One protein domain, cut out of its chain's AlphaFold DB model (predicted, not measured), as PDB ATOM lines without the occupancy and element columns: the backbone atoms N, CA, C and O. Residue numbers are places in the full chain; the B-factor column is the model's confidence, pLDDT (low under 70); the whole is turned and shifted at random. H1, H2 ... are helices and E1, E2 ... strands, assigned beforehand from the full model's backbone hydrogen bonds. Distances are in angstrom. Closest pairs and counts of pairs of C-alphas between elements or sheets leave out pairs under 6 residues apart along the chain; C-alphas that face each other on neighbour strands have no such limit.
ATOM      1  N   ASN A 502      35.649 -28.957 -38.214       70.38
ATOM      2  CA  ASN A 502      35.641 -30.103 -39.093       70.38
ATOM      3  C   ASN A 502      34.215 -30.492 -39.473       70.38
ATOM      4  O   ASN A 502      33.302 -30.489 -38.645       70.38
ATOM      5  N   ARG A 503      34.123 -31.016 -40.700       56.22
ATOM      6  CA  ARG A 503      32.985 -31.757 -41.253       56.22
ATOM      7  C   ARG A 503      31.723 -30.909 -41.430       56.22
ATOM      8  O   ARG A 503      31.451 -29.967 -40.703       56.22
ATOM      9  N   TYR A 504      30.949 -31.324 -42.428       56.38
ATOM     10  CA  TYR A 504      29.661 -30.765 -42.832       56.38
ATOM     11  C   TYR A 504      29.777 -29.488 -43.661       56.38
ATOM     12  O   TYR A 504      29.596 -28.364 -43.198       56.38
ATOM     13  N   PHE A 505      30.021 -29.708 -44.952       51.47
ATOM     14  CA  PHE A 505      29.640 -28.752 -45.979       51.47
ATOM     15  C   PHE A 505      28.118 -28.639 -45.986       51.47
ATOM     16  O   PHE A 505      27.437 -29.650 -45.771       51.47
ATOM     17  N   PRO A 506      27.564 -27.441 -46.214       49.94
ATOM     18  CA  PRO A 506      26.125 -27.289 -46.330       49.94
ATOM     19  C   PRO A 506      25.608 -28.259 -47.397       49.94
ATOM     20  O   PRO A 506      25.995 -28.171 -48.561       49.94
ATOM     21  N   GLN A 507      24.713 -29.177 -47.014       42.78
ATOM     22  CA  GLN A 507      23.815 -29.787 -47.990       42.78
ATOM     23  C   GLN A 507      22.965 -28.640 -48.528       42.78
ATOM     24  O   GLN A 507      22.104 -28.113 -47.811       42.78
ATOM     25  N   LYS A 508      23.295 -28.173 -49.731       45.91
ATOM     26  CA  LYS A 508      22.479 -27.200 -50.441       45.91
ATOM     27  C   LYS A 508      21.433 -27.963 -51.250       45.91
ATOM     28  O   LYS A 508      21.539 -29.155 -51.519       45.91
ATOM     29  N   VAL A 509      20.343 -27.273 -51.515       40.00
ATOM     30  CA  VAL A 509      19.103 -27.892 -51.971       40.00
ATOM     31  C   VAL A 509      18.984 -27.678 -53.469       40.00
ATOM     32  O   VAL A 509      19.316 -26.605 -53.973       40.00
ATOM     33  N   ILE A 510      18.527 -28.720 -54.157       36.88
ATOM     34  CA  ILE A 510      18.280 -28.761 -55.597       36.88
ATOM     35  C   ILE A 510      17.205 -27.722 -55.946       36.88
ATOM     36  O   ILE A 510      16.135 -27.694 -55.338       36.88
ATOM     37  N   MET A 511      17.488 -26.860 -56.922       34.69
ATOM     38  CA  MET A 511      16.482 -25.977 -57.512       34.69
ATOM     39  C   MET A 511      15.622 -26.779 -58.496       34.69
ATOM     40  O   MET A 511      16.171 -27.501 -59.327       34.69
ATOM     41  N   ASN A 512      14.295 -26.614 -58.449       31.83
ATOM     42  CA  ASN A 512      13.410 -27.086 -59.520       31.83
ATOM     43  C   ASN A 512      13.866 -26.482 -60.854       31.83
ATOM     44  O   ASN A 512      13.819 -25.260 -61.018       31.83
ATOM     45  N   SER A 523       9.481 -33.216 -45.018       45.38
ATOM     46  CA  SER A 523       9.641 -32.879 -43.586       45.38
ATOM     47  C   SER A 523      10.967 -32.181 -43.233       45.38
ATOM     48  O   SER A 523      11.077 -31.533 -42.194       45.38
ATOM     49  N   TYR A 524      11.973 -32.279 -44.108       44.19
ATOM     50  CA  TYR A 524      13.248 -31.564 -44.005       44.19
ATOM     51  C   TYR A 524      13.112 -30.039 -44.193       44.19
ATOM     52  O   TYR A 524      13.946 -29.282 -43.707       44.19
ATOM     53  N   GLN A 525      12.067 -29.585 -44.889       44.78
ATOM     54  CA  GLN A 525      11.801 -28.175 -45.200       44.78
ATOM     55  C   GLN A 525      10.874 -27.493 -44.200       44.78
ATOM     56  O   GLN A 525      10.838 -26.271 -44.178       44.78
ATOM     57  N   THR A 526      10.135 -28.257 -43.392       45.06
ATOM     58  CA  THR A 526       9.150 -27.726 -42.437       45.06
ATOM     59  C   THR A 526       9.667 -27.705 -40.999       45.06
ATOM     60  O   THR A 526       9.180 -26.926 -40.198       45.06
ATOM     61  N   ASN A 527      10.687 -28.496 -40.657       59.47
ATOM     62  CA  ASN A 527      11.211 -28.573 -39.288       59.47
ATOM     63  C   ASN A 527      12.424 -27.659 -39.054       59.47
ATOM     64  O   ASN A 527      13.037 -27.161 -40.004       59.47
ATOM     65  N   ASP A 528      12.787 -27.470 -37.783       67.75
ATOM     66  CA  ASP A 528      14.068 -26.879 -37.395       67.75
ATOM     67  C   ASP A 528      15.219 -27.667 -38.024       67.75
ATOM     68  O   ASP A 528      15.274 -28.901 -37.956       67.75
ATOM     69  N   ARG A 529      16.179 -26.952 -38.607       73.81
ATOM     70  CA  ARG A 529      17.394 -27.570 -39.122       73.81
ATOM     71  C   ARG A 529      18.412 -27.656 -37.997       73.81
ATOM     72  O   ARG A 529      18.799 -26.639 -37.436       73.81
ATOM     73  N   ILE A 530      18.881 -28.862 -37.704       78.88
ATOM     74  CA  ILE A 530      19.965 -29.088 -36.748       78.88
ATOM     75  C   ILE A 530      21.172 -29.603 -37.530       78.88
ATOM     76  O   ILE A 530      21.153 -30.710 -38.067       78.88
ATOM     77  N   ILE A 531      22.207 -28.773 -37.636       80.62
ATOM     78  CA  ILE A 531      23.438 -29.078 -38.370       80.62
ATOM     79  C   ILE A 531      24.486 -29.527 -37.355       80.62
ATOM     80  O   ILE A 531      24.889 -28.735 -36.509       80.62
ATOM     81  N   GLU A 532      24.929 -30.782 -37.413       86.94
ATOM     82  CA  GLU A 532      26.075 -31.224 -36.608       86.94
ATOM     83  C   GLU A 532      27.337 -30.485 -37.067       86.94
ATOM     84  O   GLU A 532      27.564 -30.328 -38.262       86.94
ATOM     85  N   LEU A 533      28.156 -30.040 -36.118       87.12
ATOM     86  CA  LEU A 533      29.473 -29.452 -36.332       87.12
ATOM     87  C   LEU A 533      30.464 -30.162 -35.410       87.12
ATOM     88  O   LEU A 533      30.136 -30.497 -34.269       87.12
ATOM     89  N   GLU A 534      31.696 -30.364 -35.863       90.06
ATOM     90  CA  GLU A 534      32.780 -30.855 -35.016       90.06
ATOM     91  C   GLU A 534      33.830 -29.758 -34.869       90.06
ATOM     92  O   GLU A 534      34.440 -29.357 -35.844       90.06
ATOM     93  N   VAL A 535      34.064 -29.248 -33.663       90.94
ATOM     94  CA  VAL A 535      35.046 -28.180 -33.429       90.94
ATOM     95  C   VAL A 535      36.308 -28.753 -32.804       90.94
ATOM     96  O   VAL A 535      36.221 -29.513 -31.839       90.94
ATOM     97  N   CYS A 536      37.478 -28.374 -33.314       91.44
ATOM     98  CA  CYS A 536      38.767 -28.722 -32.724       91.44
ATOM     99  C   CYS A 536      39.248 -27.701 -31.674       91.44
ATOM    100  O   CYS A 536      38.883 -26.525 -31.697       91.44
ATOM    101  N   GLY A 537      40.096 -28.150 -30.748       91.56
ATOM    102  CA  GLY A 537      40.841 -27.264 -29.849       91.56
ATOM    103  C   GLY A 537      41.706 -28.023 -28.843       91.56
ATOM    104  O   GLY A 537      41.893 -29.235 -28.946       91.56
ATOM    105  N   TRP A 538      42.245 -27.321 -27.843       92.69
ATOM    106  CA  TRP A 538      43.056 -27.941 -26.789       92.69
ATOM    107  C   TRP A 538      42.234 -28.910 -25.925       92.69
ATOM    108  O   TRP A 538      41.166 -28.552 -25.437       92.69
ATOM    109  N   GLN A 539      42.759 -30.112 -25.660       92.00
ATOM    110  CA  GLN A 539      42.084 -31.113 -24.819       92.00
ATOM    111  C   GLN A 539      41.631 -30.548 -23.471       92.00
ATOM    112  O   GLN A 539      42.434 -29.990 -22.715       92.00
ATOM    113  N   ASN A 540      40.365 -30.800 -23.132       92.62
ATOM    114  CA  ASN A 540      39.730 -30.366 -21.887       92.62
ATOM    115  C   ASN A 540      39.791 -28.846 -21.673       92.62
ATOM    116  O   ASN A 540      39.783 -28.383 -20.528       92.62
ATOM    117  N   ARG A 541      39.871 -28.067 -22.759       94.12
ATOM    118  CA  ARG A 541      39.849 -26.606 -22.702       94.12
ATOM    119  C   ARG A 541      38.595 -26.029 -23.329       94.12
ATOM    120  O   ARG A 541      38.070 -26.601 -24.283       94.12
ATOM    121  N   PRO A 542      38.103 -24.911 -22.780       95.88
ATOM    122  CA  PRO A 542      36.998 -24.189 -23.374       95.88
ATOM    123  C   PRO A 542      37.432 -23.518 -24.680       95.88
ATOM    124  O   PRO A 542      38.551 -23.022 -24.776       95.88
ATOM    125  N   VAL A 543      36.528 -23.458 -25.649       95.44
ATOM    126  CA  VAL A 543      36.556 -22.554 -26.805       95.44
ATOM    127  C   VAL A 543      35.206 -21.848 -26.870       95.44
ATOM    128  O   VAL A 543      34.195 -22.410 -26.438       95.44
ATOM    129  N   LYS A 544      35.163 -20.616 -27.372       96.00
ATOM    130  CA  LYS A 544      33.908 -19.887 -27.561       96.00
ATOM    131  C   LYS A 544      33.486 -20.009 -29.018       96.00
ATOM    132  O   LYS A 544      34.284 -19.796 -29.916       96.00
ATOM    133  N   LEU A 545      32.230 -20.342 -29.241       95.25
ATOM    134  CA  LEU A 545      31.602 -20.389 -30.550       95.25
ATOM    135  C   LEU A 545      30.644 -19.215 -30.667       95.25
ATOM    136  O   LEU A 545      29.935 -18.913 -29.703       95.25
ATOM    137  N   LYS A 546      30.626 -18.559 -31.821       92.81
ATOM    138  CA  LYS A 546      29.727 -17.442 -32.100       92.81
ATOM    139  C   LYS A 546      29.133 -17.606 -33.485       92.81
ATOM    140  O   LYS A 546      29.870 -17.781 -34.445       92.81
ATOM    141  N   VAL A 547      27.813 -17.549 -33.579       89.38
ATOM    142  CA  VAL A 547      27.129 -17.543 -34.867       89.38
ATOM    143  C   VAL A 547      27.077 -16.113 -35.393       89.38
ATOM    144  O   VAL A 547      26.723 -15.184 -34.663       89.38
ATOM    145  N   ILE A 548      27.469 -15.951 -36.648       84.50
ATOM    146  CA  ILE A 548      27.449 -14.701 -37.396       84.50
ATOM    147  C   ILE A 548      26.666 -14.887 -38.694       84.50
ATOM    148  O   ILE A 548      26.460 -16.014 -39.152       84.50
ATOM    149  N   ASP A 549      26.268 -13.763 -39.274       74.56
ATOM    150  CA  ASP A 549      25.611 -13.678 -40.572       74.56
ATOM    151  C   ASP A 549      26.607 -13.094 -41.590       74.56
ATOM    152  O   ASP A 549      26.926 -11.902 -41.518       74.56
ATOM    153  N   PRO A 550      27.235 -13.928 -42.438       69.62
ATOM    154  CA  PRO A 550      28.153 -13.454 -43.465       69.62
ATOM    155  C   PRO A 550      27.382 -12.882 -44.673       69.62
ATOM    156  O   PRO A 550      26.224 -13.238 -44.885       69.62
ATOM    157  N   PRO A 551      28.031 -12.066 -45.532       65.19
ATOM    158  CA  PRO A 551      27.396 -11.478 -46.711       65.19
ATOM    159  C   PRO A 551      26.639 -12.482 -47.586       65.19
ATOM    160  O   PRO A 551      27.039 -13.643 -47.724       65.19
ATOM    161  N   ASP A 552      25.579 -12.006 -48.242       55.44
ATOM    162  CA  ASP A 552      24.683 -12.857 -49.015       55.44
ATOM    163  C   ASP A 552      25.330 -13.496 -50.257       55.44
ATOM    164  O   ASP A 552      25.394 -12.938 -51.358       55.44
ATOM    165  N   LEU A 553      25.790 -14.741 -50.105       50.78
ATOM    166  CA  LEU A 553      26.378 -15.536 -51.187       50.78
ATOM    167  C   LEU A 553      25.361 -16.470 -51.874       50.78
ATOM    168  O   LEU A 553      25.743 -17.350 -52.651       50.78
ATOM    169  N   SER A 554      24.057 -16.253 -51.662       47.59
ATOM    170  CA  SER A 554      22.983 -17.010 -52.321       47.59
ATOM    171  C   SER A 554      22.807 -16.619 -53.801       47.59
ATOM    172  O   SER A 554      22.885 -15.451 -54.170       47.59
ATOM    173  N   ALA A 555      22.568 -17.573 -54.708       36.47
ATOM    174  CA  ALA A 555      22.406 -17.328 -56.158       36.47
ATOM    175  C   ALA A 555      21.327 -16.284 -56.542       36.47
ATOM    176  O   ALA A 555      21.289 -15.865 -57.692       36.47
ATOM    177  N   TYR A 556      20.507 -15.843 -55.586       35.34
ATOM    178  CA  TYR A 556      19.379 -14.934 -55.772       35.34
ATOM    179  C   TYR A 556      19.693 -13.458 -55.464       35.34
ATOM    180  O   TYR A 556      18.815 -12.615 -55.622       35.34
ATOM    181  N   VAL A 576      19.392 -10.644 -34.187       43.59
ATOM    182  CA  VAL A 576      19.734 -10.152 -32.836       43.59
ATOM    183  C   VAL A 576      18.514 -10.178 -31.902       43.59
ATOM    184  O   VAL A 576      17.544  -9.455 -32.100       43.59
ATOM    185  N   GLY A 577      18.601 -10.950 -30.807       50.84
ATOM    186  CA  GLY A 577      17.680 -10.854 -29.658       50.84
ATOM    187  C   GLY A 577      16.723 -12.030 -29.431       50.84
ATOM    188  O   GLY A 577      15.858 -11.945 -28.562       50.84
ATOM    189  N   MET A 578      16.866 -13.137 -30.160       55.12
ATOM    190  CA  MET A 578      15.900 -14.242 -30.130       55.12
ATOM    191  C   MET A 578      16.448 -15.522 -29.482       55.12
ATOM    192  O   MET A 578      17.604 -15.893 -29.663       55.12
ATOM    193  N   SER A 579      15.597 -16.229 -28.733       63.22
ATOM    194  CA  SER A 579      15.994 -17.282 -27.782       63.22
ATOM    195  C   SER A 579      16.040 -18.717 -28.324       63.22
ATOM    196  O   SER A 579      16.218 -19.637 -27.534       63.22
ATOM    197  N   ASP A 580      15.828 -18.934 -29.624       77.06
ATOM    198  CA  ASP A 580      15.685 -20.289 -30.191       77.06
ATOM    199  C   ASP A 580      16.611 -20.562 -31.383       77.06
ATOM    200  O   ASP A 580      16.304 -21.359 -32.254       77.06
ATOM    201  N   TYR A 581      17.747 -19.880 -31.467       84.00
ATOM    202  CA  TYR A 581      18.678 -20.000 -32.589       84.00
ATOM    203  C   TYR A 581      20.127 -20.053 -32.102       84.00
ATOM    204  O   TYR A 581      20.476 -19.452 -31.084       84.00
ATOM    205  N   GLY A 582      20.970 -20.784 -32.833       89.44
ATOM    206  CA  GLY A 582      22.406 -20.853 -32.586       89.44
ATOM    207  C   GLY A 582      22.891 -22.234 -32.148       89.44
ATOM    208  O   GLY A 582      22.410 -23.254 -32.623       89.44
ATOM    209  N   ILE A 583      23.892 -22.282 -31.274       93.12
ATOM    210  CA  ILE A 583      24.652 -23.491 -30.948       93.12
ATOM    211  C   ILE A 583      24.021 -24.270 -29.782       93.12
ATOM    212  O   ILE A 583      23.787 -23.725 -28.699       93.12
ATOM    213  N   CYS A 584      23.853 -25.573 -29.979       94.12
ATOM    214  CA  CYS A 584      23.415 -26.587 -29.021       94.12
ATOM    215  C   CYS A 584      24.542 -27.588 -28.718       94.12
ATOM    216  O   CYS A 584      25.447 -27.792 -29.535       94.12
ATOM    217  N   LEU A 585      24.486 -28.256 -27.564       94.69
ATOM    218  CA  LEU A 585      25.402 -29.351 -27.203       94.69
ATOM    219  C   LEU A 585      24.773 -30.732 -27.387       94.69
ATOM    220  O   LEU A 585      25.507 -31.722 -27.390       94.69
ATOM    221  N   THR A 586      23.449 -30.810 -27.520       92.88
ATOM    222  CA  THR A 586      22.728 -32.056 -27.794       92.88
ATOM    223  C   THR A 586      22.201 -32.074 -29.226       92.88
ATOM    224  O   THR A 586      21.876 -31.037 -29.800       92.88
ATOM    225  N   SER A 587      22.100 -33.270 -29.810       89.88
ATOM    226  CA  SER A 587      21.659 -33.466 -31.200       89.88
ATOM    227  C   SER A 587      20.194 -33.103 -31.449       89.88
ATOM    228  O   SER A 587      19.771 -33.014 -32.594       89.88
ATOM    229  N   ASP A 588      19.413 -32.943 -30.383       87.94
ATOM    230  CA  ASP A 588      18.010 -32.532 -30.399       87.94
ATOM    231  C   ASP A 588      17.809 -31.085 -29.919       87.94
ATOM    232  O   ASP A 588      16.674 -30.624 -29.831       87.94
ATOM    233  N   CYS A 589      18.894 -30.377 -29.578       88.81
ATOM    234  CA  CYS A 589      18.864 -29.029 -29.014       88.81
ATOM    235  C   CYS A 589      17.997 -28.862 -27.752       88.81
ATOM    236  O   CYS A 589      17.575 -27.749 -27.429       88.81
ATOM    237  N   SER A 590      17.756 -29.942 -27.001       90.62
ATOM    238  CA  SER A 590      17.030 -29.900 -25.722       90.62
ATOM    239  C   SER A 590      17.721 -29.040 -24.655       90.62
ATOM    240  O   SER A 590      17.088 -28.628 -23.684       90.62
ATOM    241  N   ASP A 591      19.003 -28.723 -24.843       91.62
ATOM    242  CA  ASP A 591      19.792 -27.851 -23.979       91.62
ATOM    243  C   ASP A 591      19.704 -26.353 -24.328       91.62
ATOM    244  O   ASP A 591      20.380 -25.538 -23.694       91.62
ATOM    245  N   GLY A 592      18.865 -25.992 -25.305       90.06
ATOM    246  CA  GLY A 592      18.625 -24.623 -25.756       90.06
ATOM    247  C   GLY A 592      19.709 -24.107 -26.704       90.06
ATOM    248  O   GLY A 592      20.905 -24.290 -26.469       90.06
ATOM    249  N   ALA A 593      19.294 -23.436 -27.778       90.44
ATOM    250  CA  ALA A 593      20.202 -22.846 -28.756       90.44
ATOM    251  C   ALA A 593      20.676 -21.452 -28.307       90.44
ATOM    252  O   ALA A 593      19.898 -20.663 -27.768       90.44
ATOM    253  N   GLN A 594      21.963 -21.154 -28.508       91.56
ATOM    254  CA  GLN A 594      22.565 -19.872 -28.130       91.56
ATOM    255  C   GLN A 594      23.437 -19.321 -29.258       91.56
ATOM    256  O   GLN A 594      24.314 -20.024 -29.756       91.56
ATOM    257  N   ALA A 595      23.260 -18.047 -29.620       89.81
ATOM    258  CA  ALA A 595      24.095 -17.387 -30.631       89.81
ATOM    259  C   ALA A 595      25.586 -17.362 -30.249       89.81
ATOM    260  O   ALA A 595      26.450 -17.399 -31.118       89.81
ATOM    261  N   GLU A 596      25.897 -17.354 -28.951       92.88
ATOM    262  CA  GLU A 596      27.251 -17.523 -28.437       92.88
ATOM    263  C   GLU A 596      27.286 -18.622 -27.385       92.88
ATOM    264  O   GLU A 596      26.458 -18.640 -26.473       92.88
ATOM    265  N   ARG A 597      28.270 -19.520 -27.473       93.69
ATOM    266  CA  ARG A 597      28.386 -20.637 -26.537       93.69
ATOM    267  C   ARG A 597      29.825 -21.022 -26.250       93.69
ATOM    268  O   ARG A 597      30.613 -21.237 -27.164       93.69
ATOM    269  N   VAL A 598      30.167 -21.160 -24.971       95.69
ATOM    270  CA  VAL A 598      31.457 -21.724 -24.550       95.69
ATOM    271  C   VAL A 598      31.325 -23.238 -24.448       95.69
ATOM    272  O   VAL A 598      30.435 -23.743 -23.762       95.69
ATOM    273  N   VAL A 599      32.211 -23.964 -25.125       95.31
ATOM    274  CA  VAL A 599      32.207 -25.428 -25.168       95.31
ATOM    275  C   VAL A 599      33.564 -25.973 -24.756       95.31
ATOM    276  O   VAL A 599      34.597 -25.464 -25.176       95.31
ATOM    277  N   THR A 600      33.576 -27.015 -23.929       96.25
ATOM    278  CA  THR A 600      34.818 -27.689 -23.532       96.25
ATOM    279  C   THR A 600      35.154 -28.784 -24.534       96.25
ATOM    280  O   THR A 600      34.350 -29.693 -24.756       96.25
ATOM    281  N   ILE A 601      36.350 -28.701 -25.109       94.62
ATOM    282  CA  ILE A 601      36.889 -29.683 -26.044       94.62
ATOM    283  C   ILE A 601      37.176 -31.004 -25.331       94.62
ATOM    284  O   ILE A 601      37.690 -31.022 -24.209       94.62
ATOM    285  N   GLY A 602      36.833 -32.114 -25.981       92.62
ATOM    286  CA  GLY A 602      37.030 -33.460 -25.465       92.62
ATOM    287  C   GLY A 602      38.500 -33.863 -25.348       92.62
ATOM    288  O   GLY A 602      39.425 -33.181 -25.794       92.62
ATOM    289  N   SER A 603      38.734 -35.026 -24.742       90.69
ATOM    290  CA  SER A 603      40.068 -35.632 -24.658       90.69
ATOM    291  C   SER A 603      40.605 -36.110 -26.011       90.69
ATOM    292  O   SER A 603      41.776 -36.443 -26.124       90.69
ATOM    293  N   ASP A 604      39.772 -36.173 -27.039       88.88
ATOM    294  CA  ASP A 604      40.118 -36.510 -28.420       88.88
ATOM    295  C   ASP A 604      40.414 -35.278 -29.289       88.88
ATOM    296  O   ASP A 604      40.586 -35.427 -30.495       88.88
ATOM    297  N   TRP A 605      40.560 -34.093 -28.675       90.31
ATOM    298  CA  TRP A 605      40.836 -32.809 -29.342       90.31
ATOM    299  C   TRP A 605      39.667 -32.237 -30.142       90.31
ATOM    300  O   TRP A 605      39.843 -31.234 -30.836       90.31
ATOM    301  N   THR A 606      38.479 -32.833 -30.046       92.81
ATOM    302  CA  THR A 606      37.292 -32.365 -30.759       92.81
ATOM    303  C   THR A 606      36.093 -32.225 -29.825       92.81
ATOM    304  O   THR A 606      36.080 -32.688 -28.680       92.81
ATOM    305  N   LYS A 607      35.067 -31.518 -30.290       94.06
ATOM    306  CA  LYS A 607      33.765 -31.435 -29.639       94.06
ATOM    307  C   LYS A 607      32.681 -31.360 -30.695       94.06
ATOM    308  O   LYS A 607      32.657 -30.433 -31.497       94.06
ATOM    309  N   LYS A 608      31.743 -32.303 -30.639       94.00
ATOM    310  CA  LYS A 608      30.496 -32.200 -31.392       94.00
ATOM    311  C   LYS A 608      29.577 -31.160 -30.760       94.00
ATOM    312  O   LYS A 608      29.368 -31.177 -29.542       94.00
ATOM    313  N   VAL A 609      29.058 -30.278 -31.599       94.56
ATOM    314  CA  VAL A 609      28.035 -29.275 -31.295       94.56
ATOM    315  C   VAL A 609      27.028 -29.263 -32.440       94.56
ATOM    316  O   VAL A 609      27.255 -29.892 -33.472       94.56
ATOM    317  N   TYR A 610      25.913 -28.566 -32.271       91.62
ATOM    318  CA  TYR A 610      24.860 -28.539 -33.275       91.62
ATOM    319  C   TYR A 610      24.391 -27.109 -33.514       91.62
ATOM    320  O   TYR A 610      24.056 -26.411 -32.566       91.62
ATOM    321  N   LEU A 611      24.371 -26.650 -34.760       88.69
ATOM    322  CA  LEU A 611      23.800 -25.363 -35.138       88.69
ATOM    323  C   LEU A 611      22.308 -25.549 -35.433       88.69
ATOM    324  O   LEU A 611      21.941 -26.187 -36.422       88.69
ATOM    325  N   LYS A 612      21.461 -24.990 -34.569       86.81
ATOM    326  CA  LYS A 612      20.015 -24.912 -34.748       86.81
ATOM    327  C   LYS A 612      19.653 -23.709 -35.602       86.81
ATOM    328  O   LYS A 612      19.945 -22.567 -35.239       86.81
ATOM    329  N   VAL A 613      18.933 -23.979 -36.678       78.19
ATOM    330  CA  VAL A 613      18.301 -22.975 -37.526       78.19
ATOM    331  C   VAL A 613      16.799 -23.222 -37.542       78.19
ATOM    332  O   VAL A 613      16.333 -24.123 -38.247       78.19
ATOM    333  N   PRO A 614      16.039 -22.453 -36.752       72.44
ATOM    334  CA  PRO A 614      14.590 -22.485 -36.799       72.44
ATOM    335  C   PRO A 614      14.005 -22.218 -38.171       72.44
ATOM    336  O   PRO A 614      14.600 -21.526 -38.999       72.44
ATOM    337  N   GLU A 615      12.765 -22.666 -38.331       61.03
ATOM    338  CA  GLU A 615      11.927 -22.369 -39.488       61.03
ATOM    339  C   GLU A 615      11.998 -20.907 -39.934       61.03
ATOM    340  O   GLU A 615      12.386 -20.629 -41.067       61.03
ATOM    341  N   ARG A 616      11.723 -19.978 -39.020       58.97
ATOM    342  CA  ARG A 616      11.678 -18.537 -39.304       58.97
ATOM    343  C   ARG A 616      12.997 -17.916 -39.788       58.97
ATOM    344  O   ARG A 616      12.963 -16.837 -40.354       58.97
ATOM    345  N   TYR A 617      14.139 -18.574 -39.563       59.44
ATOM    346  CA  TYR A 617      15.469 -18.110 -40.010       59.44
ATOM    347  C   TYR A 617      15.981 -18.872 -41.215       59.44
ATOM    348  O   TYR A 617      17.171 -18.872 -41.546       59.44
ATOM    349  N   SER A 618      15.080 -19.603 -41.847       56.22
ATOM    350  CA  SER A 618      15.381 -20.193 -43.117       56.22
ATOM    351  C   SER A 618      15.484 -19.032 -44.127       56.22
ATOM    352  O   SER A 618      14.551 -18.246 -44.282       56.22
ATOM    353  N   GLY A 619      16.608 -18.948 -44.842       53.38
ATOM    354  CA  GLY A 619      16.892 -17.949 -45.879       53.38
ATOM    355  C   GLY A 619      18.206 -17.235 -45.656       53.38
ATOM    356  O   GLY A 619      18.811 -16.779 -46.622       53.38
ATOM    357  N   ASN A 620      18.645 -17.214 -44.401       60.84
ATOM    358  CA  ASN A 620      19.837 -16.515 -43.967       60.84
ATOM    359  C   ASN A 620      21.097 -17.333 -44.243       60.84
ATOM    360  O   ASN A 620      21.068 -18.562 -44.416       60.84
ATOM    361  N   ASN A 621      22.228 -16.640 -44.260       71.31
ATOM    362  CA  ASN A 621      23.522 -17.285 -44.211       71.31
ATOM    363  C   ASN A 621      24.003 -17.325 -42.779       71.31
ATOM    364  O   ASN A 621      23.846 -16.386 -42.013       71.31
ATOM    365  N   LEU A 622      24.599 -18.443 -42.404       78.12
ATOM    366  CA  LEU A 622      25.106 -18.620 -41.060       78.12
ATOM    367  C   LEU A 622      26.523 -19.129 -41.133       78.12
ATOM    368  O   LEU A 622      26.837 -20.044 -41.892       78.12
ATOM    369  N   GLN A 623      27.371 -18.573 -40.296       84.06
ATOM    370  CA  GLN A 623      28.730 -19.034 -40.122       84.06
ATOM    371  C   GLN A 623      29.038 -19.065 -38.629       84.06
ATOM    372  O   GLN A 623      28.538 -18.244 -37.866       84.06
ATOM    373  N   VAL A 624      29.811 -20.053 -38.187       88.50
ATOM    374  CA  VAL A 624      30.192 -20.187 -36.780       88.50
ATOM    375  C   VAL A 624      31.672 -19.880 -36.639       88.50
ATOM    376  O   VAL A 624      32.515 -20.632 -37.120       88.50
ATOM    377  N   GLU A 625      31.976 -18.780 -35.963       91.50
ATOM    378  CA  GLU A 625      33.324 -18.374 -35.579       91.50
ATOM    379  C   GLU A 625      33.806 -19.195 -34.377       91.50
ATOM    380  O   GLU A 625      33.090 -19.347 -33.379       91.50
ATOM    381  N   VAL A 626      35.046 -19.684 -34.446       93.00
ATOM    382  CA  VAL A 626      35.742 -20.337 -33.333       93.00
ATOM    383  C   VAL A 626      36.674 -19.323 -32.679       93.00
ATOM    384  O   VAL A 626      37.774 -19.023 -33.151       93.00
ATOM    385  N   ILE A 627      36.216 -18.783 -31.558       93.88
ATOM    386  CA  ILE A 627      36.876 -17.729 -30.798       93.88
ATOM    387  C   ILE A 627      37.698 -18.343 -29.668       93.88
ATOM    388  O   ILE A 627      37.224 -19.139 -28.848       93.88
ATOM    389  N   LYS A 628      38.955 -17.917 -29.602       92.31
ATOM    390  CA  LYS A 628      39.888 -18.310 -28.556       92.31
ATOM    391  C   LYS A 628      39.480 -17.737 -27.197       92.31
ATOM    392  O   LYS A 628      39.083 -16.577 -27.092       92.31
ATOM    393  N   THR A 629      39.651 -18.527 -26.146       94.62
ATOM    394  CA  THR A 629      39.451 -18.112 -24.751       94.62
ATOM    395  C   THR A 629      40.744 -18.262 -23.953       94.62
ATOM    396  O   THR A 629      41.758 -18.737 -24.469       94.62
ATOM    397  N   ASP A 630      40.728 -17.833 -22.691       93.81
ATOM    398  CA  ASP A 630      41.790 -18.188 -21.751       93.81
ATOM    399  C   ASP A 630      41.654 -19.643 -21.248       93.81
ATOM    400  O   ASP A 630      40.695 -20.361 -21.552       93.81
ATOM    401  N   TYR A 631      42.602 -20.075 -20.411       93.56
ATOM    402  CA  TYR A 631      42.595 -21.395 -19.762       93.56
ATOM    403  C   TYR A 631      41.268 -21.766 -19.065       93.56
ATOM    404  O   TYR A 631      40.937 -22.954 -18.979       93.56
ATOM    405  N   TYR A 632      40.533 -20.777 -18.547       94.12
ATOM    406  CA  TYR A 632      39.308 -20.941 -17.762       94.12
ATOM    407  C   TYR A 632      38.024 -20.720 -18.574       94.12
ATOM    408  O   TYR A 632      36.940 -21.010 -18.069       94.12
ATOM    409  N   GLY A 633      38.128 -20.262 -19.823       92.44
ATOM    410  CA  GLY A 633      36.987 -19.994 -20.701       92.44
ATOM    411  C   GLY A 633      36.529 -18.545 -20.709       92.44
ATOM    412  O   GLY A 633      35.492 -18.249 -21.302       92.44
ATOM    413  N   ASN A 634      37.288 -17.639 -20.094       94.75
ATOM    414  CA  ASN A 634      37.009 -16.214 -20.173       94.75
ATOM    415  C   ASN A 634      37.391 -15.679 -21.555       94.75
ATOM    416  O   ASN A 634      38.290 -16.194 -22.227       94.75
ATOM    417  N   SER A 635      36.706 -14.614 -21.970       91.25
ATOM    418  CA  SER A 635      37.087 -13.882 -23.177       91.25
ATOM    419  C   SER A 635      38.446 -13.215 -22.973       91.25
ATOM    420  O   SER A 635      38.738 -12.693 -21.896       91.25
ATOM    421  N   LEU A 636      39.272 -13.236 -24.014       91.12
ATOM    422  CA  LEU A 636      40.537 -12.512 -24.034       91.12
ATOM    423  C   LEU A 636      40.281 -10.998 -24.146       91.12
ATOM    424  O   LEU A 636      39.208 -10.571 -24.567       91.12
ATOM    425  N   SER A 637      41.274 -10.178 -23.784       86.00
ATOM    426  CA  SER A 637      41.200  -8.706 -23.901       86.00
ATOM    427  C   SER A 637      40.965  -8.222 -25.333       86.00
ATOM    428  O   SER A 637      40.429  -7.141 -25.551       86.00
ATOM    429  N   GLU A 638      41.389  -9.030 -26.296       86.75
ATOM    430  CA  GLU A 638      41.144  -8.850 -27.712       86.75
ATOM    431  C   GLU A 638      40.504 -10.132 -28.239       86.75
ATOM    432  O   GLU A 638      41.008 -11.229 -27.984       86.75
ATOM    433  N   THR A 639      39.395  -9.996 -28.965       88.88
ATOM    434  CA  THR A 639      38.757 -11.130 -29.635       88.88
ATOM    435  C   THR A 639      39.730 -11.705 -30.656       88.88
ATOM    436  O   THR A 639      40.202 -10.979 -31.525       88.88
ATOM    437  N   LYS A 640      40.033 -13.000 -30.536       92.00
ATOM    438  CA  LYS A 640      40.907 -13.747 -31.447       92.00
ATOM    439  C   LYS A 640      40.094 -14.848 -32.111       92.00
ATOM    440  O   LYS A 640      39.758 -15.838 -31.455       92.00
ATOM    441  N   ILE A 641      39.768 -14.663 -33.381       91.62
ATOM    442  CA  ILE A 641      38.938 -15.589 -34.151       91.62
ATOM    443  C   ILE A 641      39.890 -16.514 -34.894       91.62
ATOM    444  O   ILE A 641      40.592 -16.078 -35.791       91.62
ATOM    445  N   ASN A 642      40.022 -17.767 -34.463       89.56
ATOM    446  CA  ASN A 642      41.042 -18.658 -35.029       89.56
ATOM    447  C   ASN A 642      40.631 -19.266 -36.373       89.56
ATOM    448  O   ASN A 642      41.497 -19.709 -37.123       89.56
ATOM    449  N   SER A 643      39.328 -19.366 -36.611       87.75
ATOM    450  CA  SER A 643      38.722 -19.942 -37.806       87.75
ATOM    451  C   SER A 643      37.216 -19.659 -37.788       87.75
ATOM    452  O   SER A 643      36.655 -19.262 -36.758       87.75
ATOM    453  N   ALA A 644      36.552 -19.945 -38.901       86.38
ATOM    454  CA  ALA A 644      35.106 -20.053 -38.965       86.38
ATOM    455  C   ALA A 644      34.689 -21.243 -39.840       86.38
ATOM    456  O   ALA A 644      35.497 -21.803 -40.585       86.38
ATOM    457  N   THR A 645      33.434 -21.674 -39.720       81.19
ATOM    458  CA  THR A 645      32.872 -22.720 -40.589       81.19
ATOM    459  C   THR A 645      32.739 -22.234 -42.030       81.19
ATOM    460  O   THR A 645      32.780 -21.038 -42.298       81.19
ATOM    461  N   ALA A 646      32.443 -23.150 -42.951       74.75
ATOM    462  CA  ALA A 646      31.811 -22.780 -44.213       74.75
ATOM    463  C   ALA A 646      30.515 -21.975 -43.974       74.75
ATOM    464  O   ALA A 646      29.894 -22.068 -42.907       74.75
ATOM    465  N   VAL A 647      30.086 -21.224 -44.988       75.31
ATOM    466  CA  VAL A 647      28.816 -20.490 -44.946       75.31
ATOM    467  C   VAL A 647      27.643 -21.451 -45.170       75.31
ATOM    468  O   VAL A 647      27.499 -22.046 -46.241       75.31
ATOM    469  N   TYR A 648      26.774 -21.580 -44.170       72.75
ATOM    470  CA  TYR A 648      25.533 -22.346 -44.220       72.75
ATOM    471  C   TYR A 648      24.374 -21.466 -44.688       72.75
ATOM    472  O   TYR A 648      23.785 -20.737 -43.899       72.75
ATOM    473  N   THR A 649      24.001 -21.576 -45.960       62.97
ATOM    474  CA  THR A 649      22.777 -20.952 -46.484       62.97
ATOM    475  C   THR A 649      21.553 -21.803 -46.127       62.97
ATOM    476  O   THR A 649      21.525 -23.009 -46.412       62.97
ATOM    477  N   THR A 650      20.536 -21.204 -45.506       56.31
ATOM    478  CA  THR A 650      19.256 -21.850 -45.156       56.31
ATOM    479  C   THR A 650      18.134 -21.405 -46.123       56.31
ATOM    480  O   THR A 650      18.334 -20.510 -46.935       56.31
TER     481      THR A 650
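What this domain is: This is residues 502 to 512, 523 to 556 and 576 to 650 of the 1021 residues of an uncharacterized protein of Thermoanaerobaculaceae bacterium (UniProt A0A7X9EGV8). With little regular structure, this elongated body has two small antiparallel sheets partly face to face, E4 E2 E6 E7 and E1 E5 E3, with loop 628 to 640 at one end and H1 at the other. The printed part has 120 residues, 46 in named elements, mostly strand, ordered H1 E1 E2 E3 E4 E5 E6 E7. It is compact, radius of gyration of the C-alphas 14.6 A, spanning 49 by 28 by 28 A.

How they stand to each other: Start at E2, residues 542 to 548, between E4, 596 to 600, with N 545 and O 597 at 2.8 A, and E6, 621 to 627, with N 546 and O 625 at 3.0 A. E6 forms a hairpin with E7, 641 to 644; N 626 and O 643 are 2.8 A apart. Look next at E5, 606 to 613, between E1, 529 to 536, with N 533 and O 609 at 2.8 A, and E3, 582 to 584, with N 584 and O 610 at 2.7 A. The closest C-alphas of E2 and E3, Val 547 and Gly 582, are 6.2 A apart. H1, 523 to 526, is on neither sheet and too short for an O i to N i+4 pair.

Where its parts are: Find C-alpha 529 at (17.394, -27.570, -39.122); E1 runs 22.3 A. E7 ends at (35.106, -20.053, -38.965).

The domain as a whole: The printed part has two cuts: across the first the C-alphas of residues 512 and 523 are 17.4 A apart, and across the second those of residues 556 and 576 are 23.4 A apart. Links E3 to E4 and E6 to E7 are long. pLDDT is under 70 in 35 residues, among them 503 to 512.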